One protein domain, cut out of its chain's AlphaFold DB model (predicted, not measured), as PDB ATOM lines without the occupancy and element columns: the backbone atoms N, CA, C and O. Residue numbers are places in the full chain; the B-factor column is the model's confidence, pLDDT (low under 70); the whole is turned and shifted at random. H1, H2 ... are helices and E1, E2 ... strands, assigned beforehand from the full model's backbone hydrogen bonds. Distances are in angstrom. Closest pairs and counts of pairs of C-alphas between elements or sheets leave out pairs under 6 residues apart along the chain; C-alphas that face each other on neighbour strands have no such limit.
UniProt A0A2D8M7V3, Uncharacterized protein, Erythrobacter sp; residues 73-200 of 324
ATOM      1  N   ARG A  73     154.783 156.085 144.028       83.50
ATOM      2  CA  ARG A  73     154.297 155.298 142.887       83.50
ATOM      3  C   ARG A  73     152.836 154.940 143.126       83.50
ATOM      4  O   ARG A  73     152.473 154.481 144.206       83.50
ATOM      5  N   LEU A  74     152.006 155.138 142.106       89.19
ATOM      6  CA  LEU A  74     150.614 154.710 142.125       89.19
ATOM      7  C   LEU A  74     150.507 153.229 141.760       89.19
ATOM      8  O   LEU A  74     151.309 152.702 140.987       89.19
ATOM      9  N   SER A  75     149.516 152.556 142.340       92.69
ATOM     10  CA  SER A  75     149.220 151.160 142.020       92.69
ATOM     11  C   SER A  75     148.531 151.117 140.657       92.69
ATOM     12  O   SER A  75     147.755 152.017 140.323       92.69
ATOM     13  N   ALA A  76     148.833 150.100 139.847       93.38
ATOM     14  CA  ALA A  76     148.256 149.986 138.507       93.38
ATOM     15  C   ALA A  76     146.740 149.762 138.591       93.38
ATOM     16  O   ALA A  76     145.970 150.353 137.834       93.38
ATOM     17  N   ARG A  77     146.331 148.949 139.569       94.19
ATOM     18  CA  ARG A  77     144.941 148.663 139.901       94.19
ATOM     19  C   ARG A  77     144.791 148.533 141.413       94.19
ATOM     20  O   ARG A  77     145.670 147.992 142.085       94.19
ATOM     21  N   VAL A  78     143.673 149.026 141.921       96.62
ATOM     22  CA  VAL A  78     143.180 148.849 143.286       96.62
ATOM     23  C   VAL A  78     141.758 148.317 143.143       96.62
ATOM     24  O   VAL A  78     141.029 148.771 142.264       96.62
ATOM     25  N   LEU A  79     141.385 147.339 143.954       96.62
ATOM     26  CA  LEU A  79     140.044 146.774 144.032       96.62
ATOM     27  C   LEU A  79     139.632 146.759 145.494       96.62
ATOM     28  O   LEU A  79     140.392 146.279 146.338       96.62
ATOM     29  N   LEU A  80     138.445 147.280 145.773       97.75
ATOM     30  CA  LEU A  80     137.846 147.274 147.094       97.75
ATOM     31  C   LEU A  80     136.558 146.466 147.078       97.75
ATOM     32  O   LEU A  80     135.775 146.582 146.141       97.75
ATOM     33  N   ASP A  81     136.332 145.689 148.133       97.56
ATOM     34  CA  ASP A  81     135.066 144.984 148.318       97.56
ATOM     35  C   ASP A  81     134.704 144.877 149.804       97.56
ATOM     36  O   ASP A  81     135.583 144.742 150.663       97.56
ATOM     37  N   SER A  82     133.409 144.960 150.104       97.06
ATOM     38  CA  SER A  82     132.856 144.874 151.456       97.06
ATOM     39  C   SER A  82     132.193 143.515 151.646       97.06
ATOM     40  O   SER A  82     131.244 143.172 150.949       97.06
ATOM     41  N   LEU A  83     132.663 142.754 152.633       97.19
ATOM     42  CA  LEU A  83     132.253 141.377 152.903       97.19
ATOM     43  C   LEU A  83     131.540 141.294 154.270       97.19
ATOM     44  O   LEU A  83     132.164 140.915 155.273       97.19
ATOM     45  N   PRO A  84     130.252 141.682 154.359       96.06
ATOM     46  CA  PRO A  84     129.485 141.597 155.602       96.06
ATOM     47  C   PRO A  84     129.265 140.133 156.007       96.06
ATOM     48  O   PRO A  84     128.992 139.277 155.165       96.06
ATOM     49  N   GLY A  85     129.406 139.825 157.298       96.00
ATOM     50  CA  GLY A  85     129.216 138.471 157.834       96.00
ATOM     51  C   GLY A  85     130.342 137.468 157.545       96.00
ATOM     52  O   GLY A  85     130.274 136.332 158.013       96.00
ATOM     53  N   PHE A  86     131.394 137.859 156.818       97.75
ATOM     54  CA  PHE A  86     132.536 136.982 156.546       97.75
ATOM     55  C   PHE A  86     133.456 136.870 157.763       97.75
ATOM     56  O   PHE A  86     133.661 137.829 158.515       97.75
ATOM     57  N   THR A  87     134.084 135.705 157.942       98.00
ATOM     58  CA  THR A  87     135.195 135.600 158.890       98.00
ATOM     59  C   THR A  87     136.455 136.236 158.302       98.00
ATOM     60  O   THR A  87     136.591 136.428 157.093       98.00
ATOM     61  N   LYS A  88     137.435 136.535 159.163       97.75
ATOM     62  CA  LYS A  88     138.725 137.083 158.719       97.75
ATOM     63  C   LYS A  88     139.414 136.172 157.697       97.75
ATOM     64  O   LYS A  88     140.038 136.669 156.767       97.75
ATOM     65  N   ASN A  89     139.329 134.856 157.890       97.62
ATOM     66  CA  ASN A  89     139.983 133.891 157.008       97.62
ATOM     67  C   ASN A  89     139.287 133.832 155.647       97.62
ATOM     68  O   ASN A  89     139.974 133.845 154.632       97.62
ATOM     69  N   ASP A  90     137.955 133.872 155.621       98.06
ATOM     70  CA  ASP A  90     137.195 133.895 154.366       98.06
ATOM     71  C   ASP A  90     137.502 135.164 153.561       98.06
ATOM     72  O   ASP A  90     137.714 135.096 152.355       98.06
ATOM     73  N   ALA A  91     137.631 136.315 154.231       98.06
ATOM     74  CA  ALA A  91     138.047 137.563 153.591       98.06
ATOM     75  C   ALA A  91     139.468 137.479 153.000       98.06
ATOM     76  O   ALA A  91     139.724 138.005 151.916       98.06
ATOM     77  N   ILE A  92     140.397 136.792 153.678       97.56
ATOM     78  CA  ILE A  92     141.752 136.547 153.155       97.56
ATOM     79  C   ILE A  92     141.696 135.678 151.898       97.56
ATOM     80  O   ILE A  92     142.356 136.002 150.911       97.56
ATOM     81  N   GLU A  93     140.935 134.583 151.920       97.25
ATOM     82  CA  GLU A  93     140.815 133.698 150.758       97.25
ATOM     83  C   GLU A  93     140.099 134.392 149.592       97.25
ATOM     84  O   GLU A  93     140.557 134.289 148.455       97.25
ATOM     85  N   GLN A  94     139.068 135.200 149.861       97.88
ATOM     86  CA  GLN A  94     138.403 136.016 148.845       97.88
ATOM     87  C   GLN A  94     139.366 137.029 148.211       97.88
ATOM     88  O   GLN A  94     139.422 137.152 146.987       97.88
ATOM     89  N   ALA A  95     140.183 137.714 149.019       97.69
ATOM     90  CA  ALA A  95     141.186 138.649 148.516       97.69
ATOM     91  C   ALA A  95     142.234 137.954 147.631       97.69
ATOM     92  O   ALA A  95     142.621 138.479 146.585       97.69
ATOM     93  N   ARG A  96     142.669 136.744 148.007       96.69
ATOM     94  CA  ARG A  96     143.566 135.929 147.173       96.69
ATOM     95  C   ARG A  96     142.894 135.495 145.877       96.69
ATOM     96  O   ARG A  96     143.515 135.596 144.823       96.69
ATOM     97  N   HIS A  97     141.644 135.049 145.943       96.62
ATOM     98  CA  HIS A  97     140.879 134.646 144.771       96.62
ATOM     99  C   HIS A  97     140.697 135.813 143.790       96.62
ATOM    100  O   HIS A  97     140.929 135.650 142.591       96.62
ATOM    101  N   PHE A  98     140.372 137.014 144.278       96.06
ATOM    102  CA  PHE A  98     140.321 138.214 143.438       96.06
ATOM    103  C   PHE A  98     141.664 138.546 142.803       96.06
ATOM    104  O   PHE A  98     141.723 138.796 141.600       96.06
ATOM    105  N   ALA A  99     142.753 138.486 143.566       96.50
ATOM    106  CA  ALA A  99     144.078 138.705 143.008       96.50
ATOM    107  C   ALA A  99     144.427 137.689 141.907       96.50
ATOM    108  O   ALA A  99     145.002 138.062 140.892       96.50
ATOM    109  N   MET A 100     144.064 136.415 142.073       95.31
ATOM    110  CA  MET A 100     144.334 135.373 141.075       95.31
ATOM    111  C   MET A 100     143.446 135.469 139.830       95.31
ATOM    112  O   MET A 100     143.868 135.034 138.763       95.31
ATOM    113  N   SER A 101     142.230 136.002 139.958       95.88
ATOM    114  CA  SER A 101     141.265 136.070 138.854       95.88
ATOM    115  C   SER A 101     141.333 137.378 138.065       95.88
ATOM    116  O   SER A 101     141.049 137.371 136.870       95.88
ATOM    117  N   ILE A 102     141.696 138.492 138.710       93.69
ATOM    118  CA  ILE A 102     141.578 139.837 138.124       93.69
ATOM    119  C   ILE A 102     142.942 140.495 137.864       93.69
ATOM    120  O   ILE A 102     143.057 141.306 136.939       93.69
ATOM    121  N   CYS A 103     143.974 140.210 138.667       92.88
ATOM    122  CA  CYS A 103     145.299 140.792 138.443       92.88
ATOM    123  C   CYS A 103     146.021 140.050 137.317       92.88
ATOM    124  O   CYS A 103     146.055 138.823 137.289       92.88
ATOM    125  N   GLU A 104     146.657 140.804 136.420       92.12
ATOM    126  CA  GLU A 104     147.415 140.232 135.298       92.12
ATOM    127  C   GLU A 104     148.627 139.445 135.795       92.12
ATOM    128  O   GLU A 104     148.966 138.393 135.259       92.12
ATOM    129  N   THR A 105     149.269 139.947 136.854       91.75
ATOM    130  CA  THR A 105     150.434 139.315 137.473       91.75
ATOM    131  C   THR A 105     150.174 139.087 138.965       91.75
ATOM    132  O   THR A 105     150.583 139.901 139.796       91.75
ATOM    133  N   PRO A 106     149.543 137.963 139.358       92.56
ATOM    134  CA  PRO A 106     149.237 137.672 140.763       92.56
ATOM    135  C   PRO A 106     150.465 137.645 141.690       92.56
ATOM    136  O   PRO A 106     150.345 137.874 142.893       92.56
ATOM    137  N   SER A 107     151.669 137.411 141.153       91.19
ATOM    138  CA  SER A 107     152.924 137.480 141.915       91.19
ATOM    139  C   SER A 107     153.319 138.899 142.339       91.19
ATOM    140  O   SER A 107     154.134 139.052 143.244       91.19
ATOM    141  N   ASN A 108     152.756 139.922 141.693       92.69
ATOM    142  CA  ASN A 108     152.919 141.339 142.024       92.69
ATOM    143  C   ASN A 108     151.689 141.909 142.760       92.69
ATOM    144  O   ASN A 108     151.579 143.118 142.971       92.69
ATOM    145  N   ALA A 109     150.751 141.037 143.142       95.94
ATOM    146  CA  ALA A 109     149.543 141.432 143.838       95.94
ATOM    147  C   ALA A 109     149.729 141.405 145.361       95.94
ATOM    148  O   ALA A 109     150.371 140.519 145.942       95.94
ATOM    149  N   PHE A 110     149.107 142.373 146.021       97.00
ATOM    150  CA  PHE A 110     149.101 142.534 147.466       97.00
ATOM    151  C   PHE A 110     147.669 142.701 147.958       97.00
ATOM    152  O   PHE A 110     146.823 143.228 147.241       97.00
ATOM    153  N   PHE A 111     147.402 142.285 149.190       97.88
ATOM    154  CA  PHE A 111     146.108 142.479 149.824       97.88
ATOM    155  C   PHE A 111     146.237 143.038 151.246       97.88
ATOM    156  O   PHE A 111     147.211 142.782 151.965       97.88
ATOM    157  N   HIS A 112     145.247 143.830 151.641       98.25
ATOM    158  CA  HIS A 112     145.032 144.318 152.999       98.25
ATOM    159  C   HIS A 112     143.578 144.066 153.367       98.25
ATOM    160  O   HIS A 112     142.701 144.109 152.507       98.25
ATOM    161  N   ILE A 113     143.328 143.774 154.636       98.00
ATOM    162  CA  ILE A 113     141.975 143.574 155.148       98.00
ATOM    163  C   ILE A 113     141.801 144.440 156.384       98.00
ATOM    164  O   ILE A 113     142.680 144.479 157.247       98.00
ATOM    165  N   GLU A 114     140.661 145.106 156.476       98.06
ATOM    166  CA  GLU A 114     140.318 145.969 157.598       98.06
ATOM    167  C   GLU A 114     138.959 145.540 158.150       98.06
ATOM    168  O   GLU A 114     138.038 145.221 157.397       98.06
ATOM    169  N   LYS A 115     138.829 145.500 159.478       97.62
ATOM    170  CA  LYS A 115     137.553 145.158 160.103       97.62
ATOM    171  C   LYS A 115     136.601 146.348 159.993       97.62
ATOM    172  O   LYS A 115     136.935 147.447 160.435       97.62
ATOM    173  N   VAL A 116     135.399 146.114 159.476       96.00
ATOM    174  CA  VAL A 116     134.334 147.121 159.370       96.00
ATOM    175  C   VAL A 116     133.052 146.547 159.949       96.00
ATOM    176  O   VAL A 116     132.712 145.420 159.631       96.00
ATOM    177  N   SER A 117     132.385 147.301 160.823       91.00
ATOM    178  CA  SER A 117     131.086 146.968 161.426       91.00
ATOM    179  C   SER A 117     130.874 145.468 161.708       91.00
ATOM    180  O   SER A 117     131.435 144.949 162.681       91.00
ATOM    181  N   ASP A 118     130.104 144.780 160.862       92.75
ATOM    182  CA  ASP A 118     129.696 143.375 160.965       92.75
ATOM    183  C   ASP A 118     130.521 142.397 160.100       92.75
ATOM    184  O   ASP A 118     130.217 141.205 160.040       92.75
ATOM    185  N   GLY A 119     131.584 142.863 159.447       96.38
ATOM    186  CA  GLY A 119     132.376 142.060 158.524       96.38
ATOM    187  C   GLY A 119     133.795 142.576 158.306       96.38
ATOM    188  O   GLY A 119     134.472 143.079 159.213       96.38
ATOM    189  N   TRP A 120     134.272 142.388 157.080       98.19
ATOM    190  CA  TRP A 120     135.609 142.784 156.651       98.19
ATOM    191  C   TRP A 120     135.534 143.503 155.320       98.19
ATOM    192  O   TRP A 120     134.755 143.137 154.449       98.19
ATOM    193  N   MET A 121     136.384 144.502 155.153       98.06
ATOM    194  CA  MET A 121     136.608 145.131 153.868       98.06
ATOM    195  C   MET A 121     137.980 144.702 153.375       98.06
ATOM    196  O   MET A 121     138.940 144.642 154.153       98.06
ATOM    197  N   ILE A 122     138.056 144.359 152.098       98.31
ATOM    198  CA  ILE A 122     139.290 143.909 151.471       98.31
ATOM    199  C   ILE A 122     139.762 144.944 150.467       98.31
ATOM    200  O   ILE A 122     138.972 145.588 149.783       98.31
ATOM    201  N   GLU A 123     141.075 145.086 150.389       98.19
ATOM    202  CA  GLU A 123     141.762 145.858 149.374       98.19
ATOM    203  C   GLU A 123     142.757 144.947 148.679       98.19
ATOM    204  O   GLU A 123     143.636 144.380 149.329       98.19
ATOM    205  N   VAL A 124     142.638 144.829 147.362       98.06
ATOM    206  CA  VAL A 124     143.572 144.091 146.514       98.06
ATOM    207  C   VAL A 124     144.229 145.074 145.560       98.06
ATOM    208  O   VAL A 124     143.556 145.856 144.894       98.06
ATOM    209  N   GLN A 125     145.556 145.051 145.492       96.62
ATOM    210  CA  GLN A 125     146.340 145.926 144.630       96.62
ATOM    211  C   GLN A 125     147.261 145.133 143.717       96.62
ATOM    212  O   GLN A 125     147.903 144.187 144.166       96.62
ATOM    213  N   ASP A 126     147.411 145.603 142.480       94.81
ATOM    214  CA  ASP A 126     148.520 145.226 141.602       94.81
ATOM    215  C   ASP A 126     149.596 146.326 141.655       94.81
ATOM    216  O   ASP A 126     149.348 147.472 141.251       94.81
ATOM    217  N   GLY A 127     150.772 146.012 142.217       89.69
ATOM    218  CA  GLY A 127     151.905 146.937 142.269       89.69
ATOM    219  C   GLY A 127     152.498 147.185 143.653       89.69
ATOM    220  O   GLY A 127     153.253 146.385 144.180       89.69
ATOM    221  N   VAL A 128     152.288 148.384 144.190       87.25
ATOM    222  CA  VAL A 128     153.233 149.017 145.133       87.25
ATOM    223  C   VAL A 128     153.163 148.449 146.561       87.25
ATOM    224  O   VAL A 128     154.134 148.537 147.308       87.25
ATOM    225  N   GLY A 129     152.032 147.852 146.948       92.56
ATOM    226  CA  GLY A 129     151.901 147.146 148.224       92.56
ATOM    227  C   GLY A 129     151.779 148.047 149.459       92.56
ATOM    228  O   GLY A 129     152.223 147.653 150.536       92.56
ATOM    229  N   TYR A 130     151.161 149.227 149.338       95.50
ATOM    230  CA  TYR A 130     150.770 150.067 150.483       95.50
ATOM    231  C   TYR A 130     149.267 150.329 150.458       95.50
ATOM    232  O   TYR A 130     148.759 150.807 149.445       95.50
ATOM    233  N   ALA A 131     148.589 150.048 151.569       97.06
ATOM    234  CA  ALA A 131     147.134 150.064 151.672       97.06
ATOM    235  C   ALA A 131     146.573 151.491 151.668       97.06
ATOM    236  O   ALA A 131     147.075 152.346 152.399       97.06
ATOM    237  N   TYR A 132     145.511 151.740 150.910       97.62
ATOM    238  CA  TYR A 132     144.683 152.945 151.021       97.62
ATOM    239  C   TYR A 132     143.510 152.743 151.982       97.62
ATOM    240  O   TYR A 132     142.998 153.706 152.549       97.62
ATOM    241  N   LEU A 133     143.096 151.494 152.198       97.44
ATOM    242  CA  LEU A 133     141.862 151.148 152.888       97.44
ATOM    243  C   LEU A 133     141.715 151.761 154.293       97.44
ATOM    244  O   LEU A 133     140.645 152.300 154.574       97.44
ATOM    245  N   PRO A 134     142.746 151.789 155.165       98.06
ATOM    246  CA  PRO A 134     142.599 152.387 156.493       98.06
ATOM    247  C   PRO A 134     142.289 153.889 156.453       98.06
ATOM    248  O   PRO A 134     141.471 154.377 157.233       98.06
ATOM    249  N   SER A 135     142.927 154.635 155.544       98.00
ATOM    250  CA  SER A 135     142.677 156.073 155.411       98.00
ATOM    251  C   SER A 135     141.342 156.334 154.717       98.00
ATOM    252  O   SER A 135     140.613 157.227 155.143       98.00
ATOM    253  N   ALA A 136     140.990 155.521 153.717       98.00
ATOM    254  CA  ALA A 136     139.731 155.625 152.997       98.00
ATOM    255  C   ALA A 136     138.532 155.374 153.924       98.00
ATOM    256  O   ALA A 136     137.611 156.185 153.956       98.00
ATOM    257  N   ILE A 137     138.577 154.319 154.747       97.94
ATOM    258  CA  ILE A 137     137.536 154.026 155.747       97.94
ATOM    259  C   ILE A 137     137.427 155.163 156.759       97.94
ATOM    260  O   ILE A 137     136.317 155.577 157.090       97.94
ATOM    261  N   LYS A 138     138.562 155.673 157.253       98.06
ATOM    262  CA  LYS A 138     138.561 156.788 158.200       98.06
ATOM    263  C   LYS A 138     137.893 158.023 157.589       98.06
ATOM    264  O   LYS A 138     136.955 158.547 158.174       98.06
ATOM    265  N   LEU A 139     138.323 158.439 156.397       98.00
ATOM    266  CA  LEU A 139     137.761 159.601 155.704       98.00
ATOM    267  C   LEU A 139     136.269 159.433 155.403       98.00
ATOM    268  O   LEU A 139     135.512 160.381 155.601       98.00
ATOM    269  N   ALA A 140     135.851 158.240 154.973       97.25
ATOM    270  CA  ALA A 140     134.460 157.935 154.655       97.25
ATOM    271  C   ALA A 140     133.554 157.957 155.901       97.25
ATOM    272  O   ALA A 140     132.423 158.430 155.832       97.25
ATOM    273  N   LYS A 141     134.053 157.482 157.051       96.81
ATOM    274  CA  LYS A 141     133.330 157.545 158.332       96.81
ATOM    275  C   LYS A 141     133.284 158.955 158.910       96.81
ATOM    276  O   LYS A 141     132.247 159.351 159.432       96.81
ATOM    277  N   ASP A 142     134.382 159.702 158.801       97.56
ATOM    278  CA  ASP A 142     134.471 161.088 159.271       97.56
ATOM    279  C   ASP A 142     133.613 162.032 158.401       97.56
ATOM    280  O   ASP A 142     133.139 163.056 158.888       97.56
ATOM    281  N   ASN A 143     133.377 161.680 157.128       96.62
ATOM    282  CA  ASN A 143     132.610 162.479 156.166       96.62
ATOM    283  C   ASN A 143     131.570 161.629 155.402       96.62
ATOM    284  O   ASN A 143     131.733 161.386 154.202       96.62
ATOM    285  N   PRO A 144     130.486 161.171 156.056       95.25
ATOM    286  CA  PRO A 144     129.495 160.315 155.410       95.25
ATOM    287  C   PRO A 144     128.835 160.951 154.184       95.25
ATOM    288  O   PRO A 144     128.520 162.140 154.183       95.25
ATOM    289  N   GLY A 145     128.584 160.145 153.150       93.12
ATOM    290  CA  GLY A 145     127.957 160.589 151.900       93.12
ATOM    291  C   GLY A 145     128.876 161.333 150.924       93.12
ATOM    292  O   GLY A 145     128.471 161.541 149.784       93.12
ATOM    293  N   ARG A 146     130.104 161.690 151.325       95.69
ATOM    294  CA  ARG A 146     131.119 162.269 150.428       95.69
ATOM    295  C   ARG A 146     131.796 161.196 149.576       95.69
ATOM    296  O   ARG A 146     131.850 160.028 149.970       95.69
ATOM    297  N   THR A 147     132.355 161.606 148.439       96.88
ATOM    298  CA  THR A 147     133.180 160.732 147.593       96.88
ATOM    299  C   THR A 147     134.604 160.677 148.129       96.88
ATOM    300  O   THR A 147     135.290 161.701 148.195       96.88
ATOM    301  N   ILE A 148     135.077 159.474 148.465       98.00
ATOM    302  CA  ILE A 148     136.494 159.235 148.739       98.00
ATOM    303  C   ILE A 148     137.149 158.661 147.483       98.00
ATOM    304  O   ILE A 148     136.824 157.555 147.059       98.00
ATOM    305  N   ALA A 149     138.079 159.403 146.894       97.56
ATOM    306  CA  ALA A 149     138.836 158.998 145.722       97.56
ATOM    307  C   ALA A 149     140.153 158.316 146.120       97.56
ATOM    308  O   ALA A 149     140.956 158.838 146.898       97.56
ATOM    309  N   ILE A 150     140.402 157.148 145.537       97.50
ATOM    310  CA  ILE A 150     141.647 156.399 145.678       97.50
ATOM    311  C   ILE A 150     142.381 156.456 144.336       97.50
ATOM    312  O   ILE A 150     141.883 155.913 143.342       97.50
ATOM    313  N   PRO A 151     143.552 157.114 144.280       95.31
ATOM    314  CA  PRO A 151     144.271 157.300 143.031       95.31
ATOM    315  C   PRO A 151     144.937 155.998 142.569       95.31
ATOM    316  O   PRO A 151     145.679 155.356 143.318       95.31
ATOM    317  N   MET A 152     144.721 155.648 141.302       95.06
ATOM    318  CA  MET A 152     145.461 154.612 140.577       95.06
ATOM    319  C   MET A 152     146.244 155.245 139.425       95.06
ATOM    320  O   MET A 152     146.095 156.427 139.133       95.06
ATOM    321  N   LEU A 153     147.082 154.461 138.744       92.25
ATOM    322  CA  LEU A 153     147.951 154.986 137.685       92.25
ATOM    323  C   LEU A 153     147.187 155.653 136.520       92.25
ATOM    324  O   LEU A 153     147.700 156.595 135.928       92.25
ATOM    325  N   ARG A 154     145.996 155.152 136.165       91.62
ATOM    326  CA  ARG A 154     145.210 155.621 134.998       91.62
ATOM    327  C   ARG A 154     143.738 155.921 135.301       91.62
ATOM    328  O   ARG A 154     142.996 156.294 134.401       91.62
ATOM    329  N   ARG A 155     143.293 155.651 136.528       95.00
ATOM    330  CA  ARG A 155     141.881 155.611 136.936       95.00
ATOM    331  C   ARG A 155     141.760 156.015 138.403       95.00
ATOM    332  O   ARG A 155     142.754 156.015 139.131       95.00
ATOM    333  N   PHE A 156     140.534 156.236 138.852       96.31
ATOM    334  CA  PHE A 156     140.210 156.381 140.267       96.31
ATOM    335  C   PHE A 156     139.279 155.264 140.727       96.31
ATOM    336  O   PHE A 156     138.478 154.741 139.952       96.31
ATOM    337  N   HIS A 157     139.408 154.876 141.990       97.06
ATOM    338  CA  HIS A 157     138.413 154.056 142.671       97.06
ATOM    339  C   HIS A 157     137.686 154.971 143.643       97.06
ATOM    340  O   HIS A 157     138.332 155.620 144.466       97.06
ATOM    341  N   THR A 158     136.370 155.055 143.544       97.44
ATOM    342  CA  THR A 158     135.552 155.794 144.498       97.44
ATOM    343  C   THR A 158     135.075 154.860 145.595       97.44
ATOM    344  O   THR A 158     134.854 153.666 145.369       97.44
ATOM    345  N   LEU A 159     134.963 155.410 146.797       97.62
ATOM    346  CA  LEU A 159     134.400 154.764 147.968       97.62
ATOM    347  C   LEU A 159     133.393 155.717 148.613       97.62
ATOM    348  O   LEU A 159     133.723 156.865 148.917       97.62
ATOM    349  N   HIS A 160     132.190 155.213 148.857       96.56
ATOM    350  CA  HIS A 160     131.104 155.918 149.520       96.56
ATOM    351  C   HIS A 160     130.672 155.149 150.764       96.56
ATOM    352  O   HIS A 160     130.538 153.927 150.740       96.56
ATOM    353  N   TYR A 161     130.424 155.869 151.856       96.94
ATOM    354  CA  TYR A 161     129.871 155.290 153.076       96.94
ATOM    355  C   TYR A 161     128.444 155.787 153.308       96.94
ATOM    356  O   TYR A 161     128.196 156.993 153.402       96.94
ATOM    357  N   SER A 162     127.511 154.838 153.404       95.88
ATOM    358  CA  SER A 162     126.098 155.080 153.685       95.88
ATOM    359  C   SER A 162     125.809 154.805 155.158       95.88
ATOM    360  O   SER A 162     125.756 153.655 155.592       95.88
ATOM    361  N   THR A 163     125.540 155.858 155.931       95.81
ATOM    362  CA  THR A 163     125.171 155.754 157.357       95.81
ATOM    363  C   THR A 163     123.841 155.050 157.585       95.81
ATOM    364  O   THR A 163     123.620 154.489 158.653       95.81
ATOM    365  N   ARG A 164     122.941 155.059 156.593       95.50
ATOM    366  CA  ARG A 164     121.622 154.420 156.703       95.50
ATOM    367  C   ARG A 164     121.718 152.897 156.709       95.50
ATOM    368  O   ARG A 164     120.950 152.242 157.400       95.50
ATOM    369  N   THR A 165     122.600 152.355 155.881       94.19
ATOM    370  CA  THR A 165     122.785 150.908 155.695       94.19
ATOM    371  C   THR A 165     124.030 150.385 156.399       94.19
ATOM    372  O   THR A 165     124.263 149.184 156.365       94.19
ATOM    373  N   ASP A 166     124.813 151.278 157.008       94.81
ATOM    374  CA  ASP A 166     126.140 151.010 157.567       94.81
ATOM    375  C   ASP A 166     127.040 150.225 156.599       94.81
ATOM    376  O   ASP A 166     127.734 149.281 156.968       94.81
ATOM    377  N   SER A 167     126.994 150.602 155.319       95.00
ATOM    378  CA  SER A 167     127.649 149.871 154.239       95.00
ATOM    379  C   SER A 167     128.563 150.770 153.418       95.00
ATOM    380  O   SER A 167     128.307 151.966 153.242       95.00
ATOM    381  N   PHE A 168     129.617 150.159 152.889       96.62
ATOM    382  CA  PHE A 168     130.537 150.770 151.944       96.62
ATOM    383  C   PHE A 168     130.162 150.355 150.526       96.62
ATOM    384  O   PHE A 168     129.938 149.174 150.273       96.62
ATOM    385  N   ASP A 169     130.100 151.325 149.622       95.94
ATOM    386  CA  ASP A 169     129.933 151.101 148.189       95.94
ATOM    387  C   ASP A 169     131.188 151.588 147.472       95.94
ATOM    388  O   ASP A 169     131.663 152.698 147.725       95.94
ATOM    389  N   ALA A 170     131.762 150.736 146.634       96.75
ATOM    390  CA  ALA A 170     133.045 150.983 146.009       96.75
ATOM    391  C   ALA A 170     132.939 150.744 144.504       96.75
ATOM    392  O   ALA A 170     132.549 149.667 144.059       96.75
ATOM    393  N   GLN A 171     133.352 151.730 143.709       96.44
ATOM    394  CA  GLN A 171     133.264 151.666 142.255       96.44
ATOM    395  C   GLN A 171     134.578 152.089 141.600       96.44
ATOM    396  O   GLN A 171     135.189 153.090 141.965       96.44
ATOM    397  N   VAL A 172     135.020 151.328 140.600       96.31
ATOM    398  CA  VAL A 172     136.143 151.724 139.745       96.31
ATOM    399  C   VAL A 172     135.619 152.611 138.623       96.31
ATOM    400  O   VAL A 172     134.735 152.194 137.872       96.31
ATOM    401  N   LEU A 173     136.189 153.806 138.483       96.00
ATOM    402  CA  LEU A 173     135.856 154.708 137.388       96.00
ATOM    403  C   LEU A 173     136.551 154.278 136.078       96.00
ATOM    404  O   LEU A 173     137.641 153.682 136.112       96.00
ATOM    405  N   PRO A 174     135.936 154.548 134.914       95.94
ATOM    406  CA  PRO A 174     136.584 154.450 133.606       95.94
ATOM    407  C   PRO A 174     137.873 155.286 133.493       95.94
ATOM    408  O   PRO A 174     138.176 156.134 134.327       95.94
ATOM    409  N   GLU A 175     138.675 155.017 132.459       92.88
ATOM    410  CA  GLU A 175     139.874 155.828 132.183       92.88
ATOM    411  C   GLU A 175     139.469 157.205 131.673       92.88
ATOM    412  O   GLU A 175     138.686 157.298 130.733       92.88
ATOM    413  N   GLY A 176     140.052 158.249 132.262       91.19
ATOM    414  CA  GLY A 176     139.780 159.643 131.902       91.19
ATOM    415  C   GLY A 176     138.665 160.302 132.712       91.19
ATOM    416  O   GLY A 176     138.581 161.525 132.692       91.19
ATOM    417  N   ASP A 177     137.876 159.530 133.461       94.81
ATOM    418  CA  ASP A 177     136.826 160.077 134.318       94.81
ATOM    419  C   ASP A 177     137.422 160.596 135.634       94.81
ATOM    420  O   ASP A 177     138.203 159.909 136.309       94.81
ATOM    421  N   GLU A 178     137.036 161.814 136.013       93.31
ATOM    422  CA  GLU A 178     137.385 162.408 137.301       93.31
ATOM    423  C   GLU A 178     136.343 162.045 138.372       93.31
ATOM    424  O   GLU A 178     135.155 161.900 138.071       93.31
ATOM    425  N   PRO A 179     136.758 161.864 139.638       94.12
ATOM    426  CA  PRO A 179     135.826 161.566 140.714       94.12
ATOM    427  C   PRO A 179     134.973 162.794 141.054       94.12
ATOM    428  O   PRO A 179     135.482 163.795 141.550       94.12
ATOM    429  N   GLU A 180     133.663 162.690 140.847       92.69
ATOM    430  CA  GLU A 180     132.694 163.718 141.238       92.69
ATOM    431  C   GLU A 180     132.146 163.461 142.652       92.69
ATOM    432  O   GLU A 180     131.986 162.312 143.085       92.69
ATOM    433  N   ASP A 181     131.843 164.531 143.393       88.75
ATOM    434  CA  ASP A 181     131.136 164.434 144.673       88.75
ATOM    435  C   ASP A 181     129.638 164.708 144.476       88.75
ATOM    436  O   ASP A 181     129.277 165.795 144.010       88.75
ATOM    437  N   PRO A 182     128.738 163.783 144.863       83.94
ATOM    438  CA  PRO A 182     127.297 163.983 144.717       83.94
ATOM    439  C   PRO A 182     126.772 165.181 145.524       83.94
ATOM    440  O   PRO A 182     125.679 165.675 145.248       83.94
ATOM    441  N   LEU A 183     127.530 165.663 146.514       86.19
ATOM    442  CA  LEU A 183     127.205 166.846 147.309       86.19
ATOM    443  C   LEU A 183     127.809 168.144 146.739       86.19
ATOM    444  O   LEU A 183     127.704 169.190 147.378       86.19
ATOM    445  N   GLY A 184     128.428 168.099 145.554       82.75
ATOM    446  CA  GLY A 184     128.939 169.273 144.835       82.75
ATOM    447  C   GLY A 184     130.240 169.864 145.391       82.75
ATOM    448  O   GLY A 184     130.559 171.013 145.094       82.75
ATOM    449  N   GLY A 185     130.973 169.114 146.222       87.56
ATOM    450  CA  GLY A 185     132.288 169.499 146.749       87.56
ATOM    451  C   GLY A 185     133.456 168.830 146.018       87.56
ATOM    452  O   GLY A 185     133.260 167.966 145.171       87.56
ATOM    453  N   GLU A 186     134.691 169.192 146.375       91.50
ATOM    454  CA  GLU A 186     135.869 168.452 145.899       91.50
ATOM    455  C   GLU A 186     135.926 167.042 146.526       91.50
ATOM    456  O   GLU A 186     135.649 166.894 147.726       91.50
ATOM    457  N   PRO A 187     136.301 166.003 145.761       93.38
ATOM    458  CA  PRO A 187     136.469 164.652 146.283       93.38
ATOM    459  C   PRO A 187     137.608 164.600 147.310       93.38
ATOM    460  O   PRO A 187     138.630 165.275 147.185       93.38
ATOM    461  N   LEU A 188     137.451 163.766 148.337       96.38
ATOM    462  CA  LEU A 188     138.480 163.574 149.358       96.38
ATOM    463  C   LEU A 188     139.440 162.466 148.930       96.38
ATOM    464  O   LEU A 188     139.010 161.371 148.586       96.38
ATOM    465  N   TYR A 189     140.747 162.705 149.002       96.44
ATOM    466  CA  TYR A 189     141.739 161.731 148.545       96.44
ATOM    467  C   TYR A 189     142.255 160.842 149.677       96.44
ATOM    468  O   TYR A 189     142.782 161.325 150.685       96.44
ATOM    469  N   ALA A 190     142.157 159.527 149.485       97.06
ATOM    470  CA  ALA A 190     142.733 158.550 150.399       97.06
ATOM    471  C   ALA A 190     144.269 158.604 150.373       97.06
ATOM    472  O   ALA A 190     144.904 158.635 149.317       97.06
ATOM    473  N   GLN A 191     144.881 158.559 151.554       95.44
ATOM    474  CA  GLN A 191     146.335 158.526 151.713       95.44
ATOM    475  C   GLN A 191     146.848 157.088 151.817       95.44
ATOM    476  O   GLN A 191     146.195 156.220 152.400       95.44
ATOM    477  N   ARG A 192     148.053 156.831 151.301       94.06
ATOM    478  CA  ARG A 192     148.720 155.540 151.513       94.06
ATOM    479  C   ARG A 192     149.066 155.361 152.990       94.06
ATOM    480  O   ARG A 192     149.564 156.278 153.638       94.06
ATOM    481  N   GLY A 193     148.820 154.163 153.496       93.81
ATOM    482  CA  GLY A 193     149.055 153.769 154.876       93.81
ATOM    483  C   GLY A 193     150.055 152.610 154.984       93.81
ATOM    484  O   GLY A 193     151.158 152.692 154.434       93.81
ATOM    485  N   PRO A 194     149.727 151.547 155.742       95.31
ATOM    486  CA  PRO A 194     150.663 150.473 156.059       95.31
ATOM    487  C   PRO A 194     151.019 149.604 154.844       95.31
ATOM    488  O   PRO A 194     150.312 149.566 153.839       95.31
ATOM    489  N   SER A 195     152.127 148.866 154.966       95.31
ATOM    490  CA  SER A 195     152.515 147.838 153.993       95.31
ATOM    491  C   SER A 195     151.472 146.721 153.947       95.31
ATOM    492  O   SER A 195     151.047 146.219 154.986       95.31
ATOM    493  N   MET A 196     151.130 146.291 152.740       96.19
ATOM    494  CA  MET A 196     150.184 145.212 152.470       96.19
ATOM    495  C   MET A 196     150.853 143.834 152.548       96.19
ATOM    496  O   MET A 196     152.082 143.705 152.520       96.19
ATOM    497  N   THR A 197     150.031 142.786 152.609       96.00
ATOM    498  CA  THR A 197     150.497 141.395 152.576       96.00
ATOM    499  C   THR A 197     150.591 140.917 151.125       96.00
ATOM    500  O   THR A 197     149.620 141.063 150.389       96.00
ATOM    501  N   PRO A 198     151.715 140.327 150.675       94.88
ATOM    502  CA  PRO A 198     151.792 139.760 149.329       94.88
ATOM    503  C   PRO A 198     150.838 138.566 149.189       94.88
ATOM    504  O   PRO A 198     150.774 137.720 150.087       94.88
ATOM    505  N   VAL A 199     150.128 138.488 148.059       93.88
ATOM    506  CA  VAL A 199     149.165 137.411 147.758       93.88
ATOM    507  C   VAL A 199     149.883 136.070 147.653       93.88
ATOM    508  O   VAL A 199     149.521 135.107 148.330       93.88
ATOM    509  N   MET A 200     150.945 136.011 146.848       88.56
ATOM    510  CA  MET A 200     151.756 134.810 146.688       88.56
ATOM    511  C   MET A 200     152.972 134.856 147.619       88.56
ATOM    512  O   MET A 200     153.950 135.560 147.374       88.56
TER     513      MET A 200
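This is residues 73 to 200 of the 324 residues of an uncharacterized protein of Erythrobacter sp (UniProt A0A2D8M7V3). Two small three-stranded sheets, E1 E3 E2 and E4 E5 E6, are only partly face to face, like an open V with the edge strands E1 and E6 at its closed side and H2 packed between the two sheets. H1 covers the opposite face of E1 E3 E2, and the tail after E6 folds back past the edge of E4 to the edge of E2. The printed part has 128 residues, with two named helices and six named strands in the order E1 H1 E2 E3 H2 E4 E5 E6; both sheets are antiparallel throughout, and the class is mixed, helices and strands. The whole is compact, with a radius of gyration of the C-alphas of 13.8 A, and spans 41 by 34 by 23 A.

E1, residues 77 to 84, is an edge strand of the first sheet. H1, residues 88 to 102, is on this sheet at a height of 8.2 A over the sheet, and touches E3, residues 119 to 126, with 11 pairs of C-alphas within 8 A; the closest C-alphas of H1 and E3, those of Ala 95 and Val 124, are 6.3 A apart. On the local plane H1 stands at 30.4 degrees to E3, only just slantwise to the strands. E2, residues 109 to 116, is the other edge strand, and E3 is the inner one. E1, H1 and E2 form a split strand-helix-strand unit, two strands running the same way with E3 between them in the sheet, and its crossover is right-handed. E2 and E3 are a hairpin, antiparallel at 160 degrees, with N 112 and O 123 within hydrogen-bond range at 2.9 A. E3 and E1 are antiparallel at 167 degrees, with N 79 and O 124 at 2.8 A. H2, residues 133 to 142, is on the opposite face of this sheet from H1, at a height of 9.9 A, with the C-alphas of Glu 123 and Leu 133 the closest between E3 and H2, at 6.4 A. H2 is also on the second sheet, at a height of 8.2 A over E5, residues 156 to 162; their closest C-alphas, those of Ala 140 and Tyr 161, are 5.5 A apart. E4, residues 148 to 151, E5 and E6, residues 167 to 172, form a meander, each strand the antiparallel neighbour of the one before; N 150 and O 157 are 2.8 A apart, and N 160 and O 169 are 2.8 A apart. The two sheets form a sandwich, two sheets face to face, with their best planes 41 degrees apart; the closest C-alphas of E1 and E6, those of Leu 80 and Ala 170, are 6.2 A apart. In H1 and H2 every O i to N i+4 pair is within hydrogen-bond range.

E1 begins at C-alpha 77, (144.941, 148.663, 139.901), and is 23.1 A long. H1 is 21.0 A long, E2 22.5 A and E3 23.6 A. H2 begins at C-alpha 133, (141.862, 151.148, 152.888), and is 13.9 A long. E4 is 9.8 A, E5 19.5 A and E6 16.9 A long, and E6 ends at C-alpha 172, (136.143, 151.724, 139.745).

The two C-alphas farthest apart, those of Gly 184 and Met 200, are 41.4 A apart. The printed part has no cut, and no link between named elements is long. Residues 173 to 200 hold no named element, but residues 188 to 189 pair with 148 to 149 of E4, parallel, and 197 to 198 with 110 to 111 of E2, antiparallel. The mean pLDDT of the printed part is 95.2, and no printed residue is under 70.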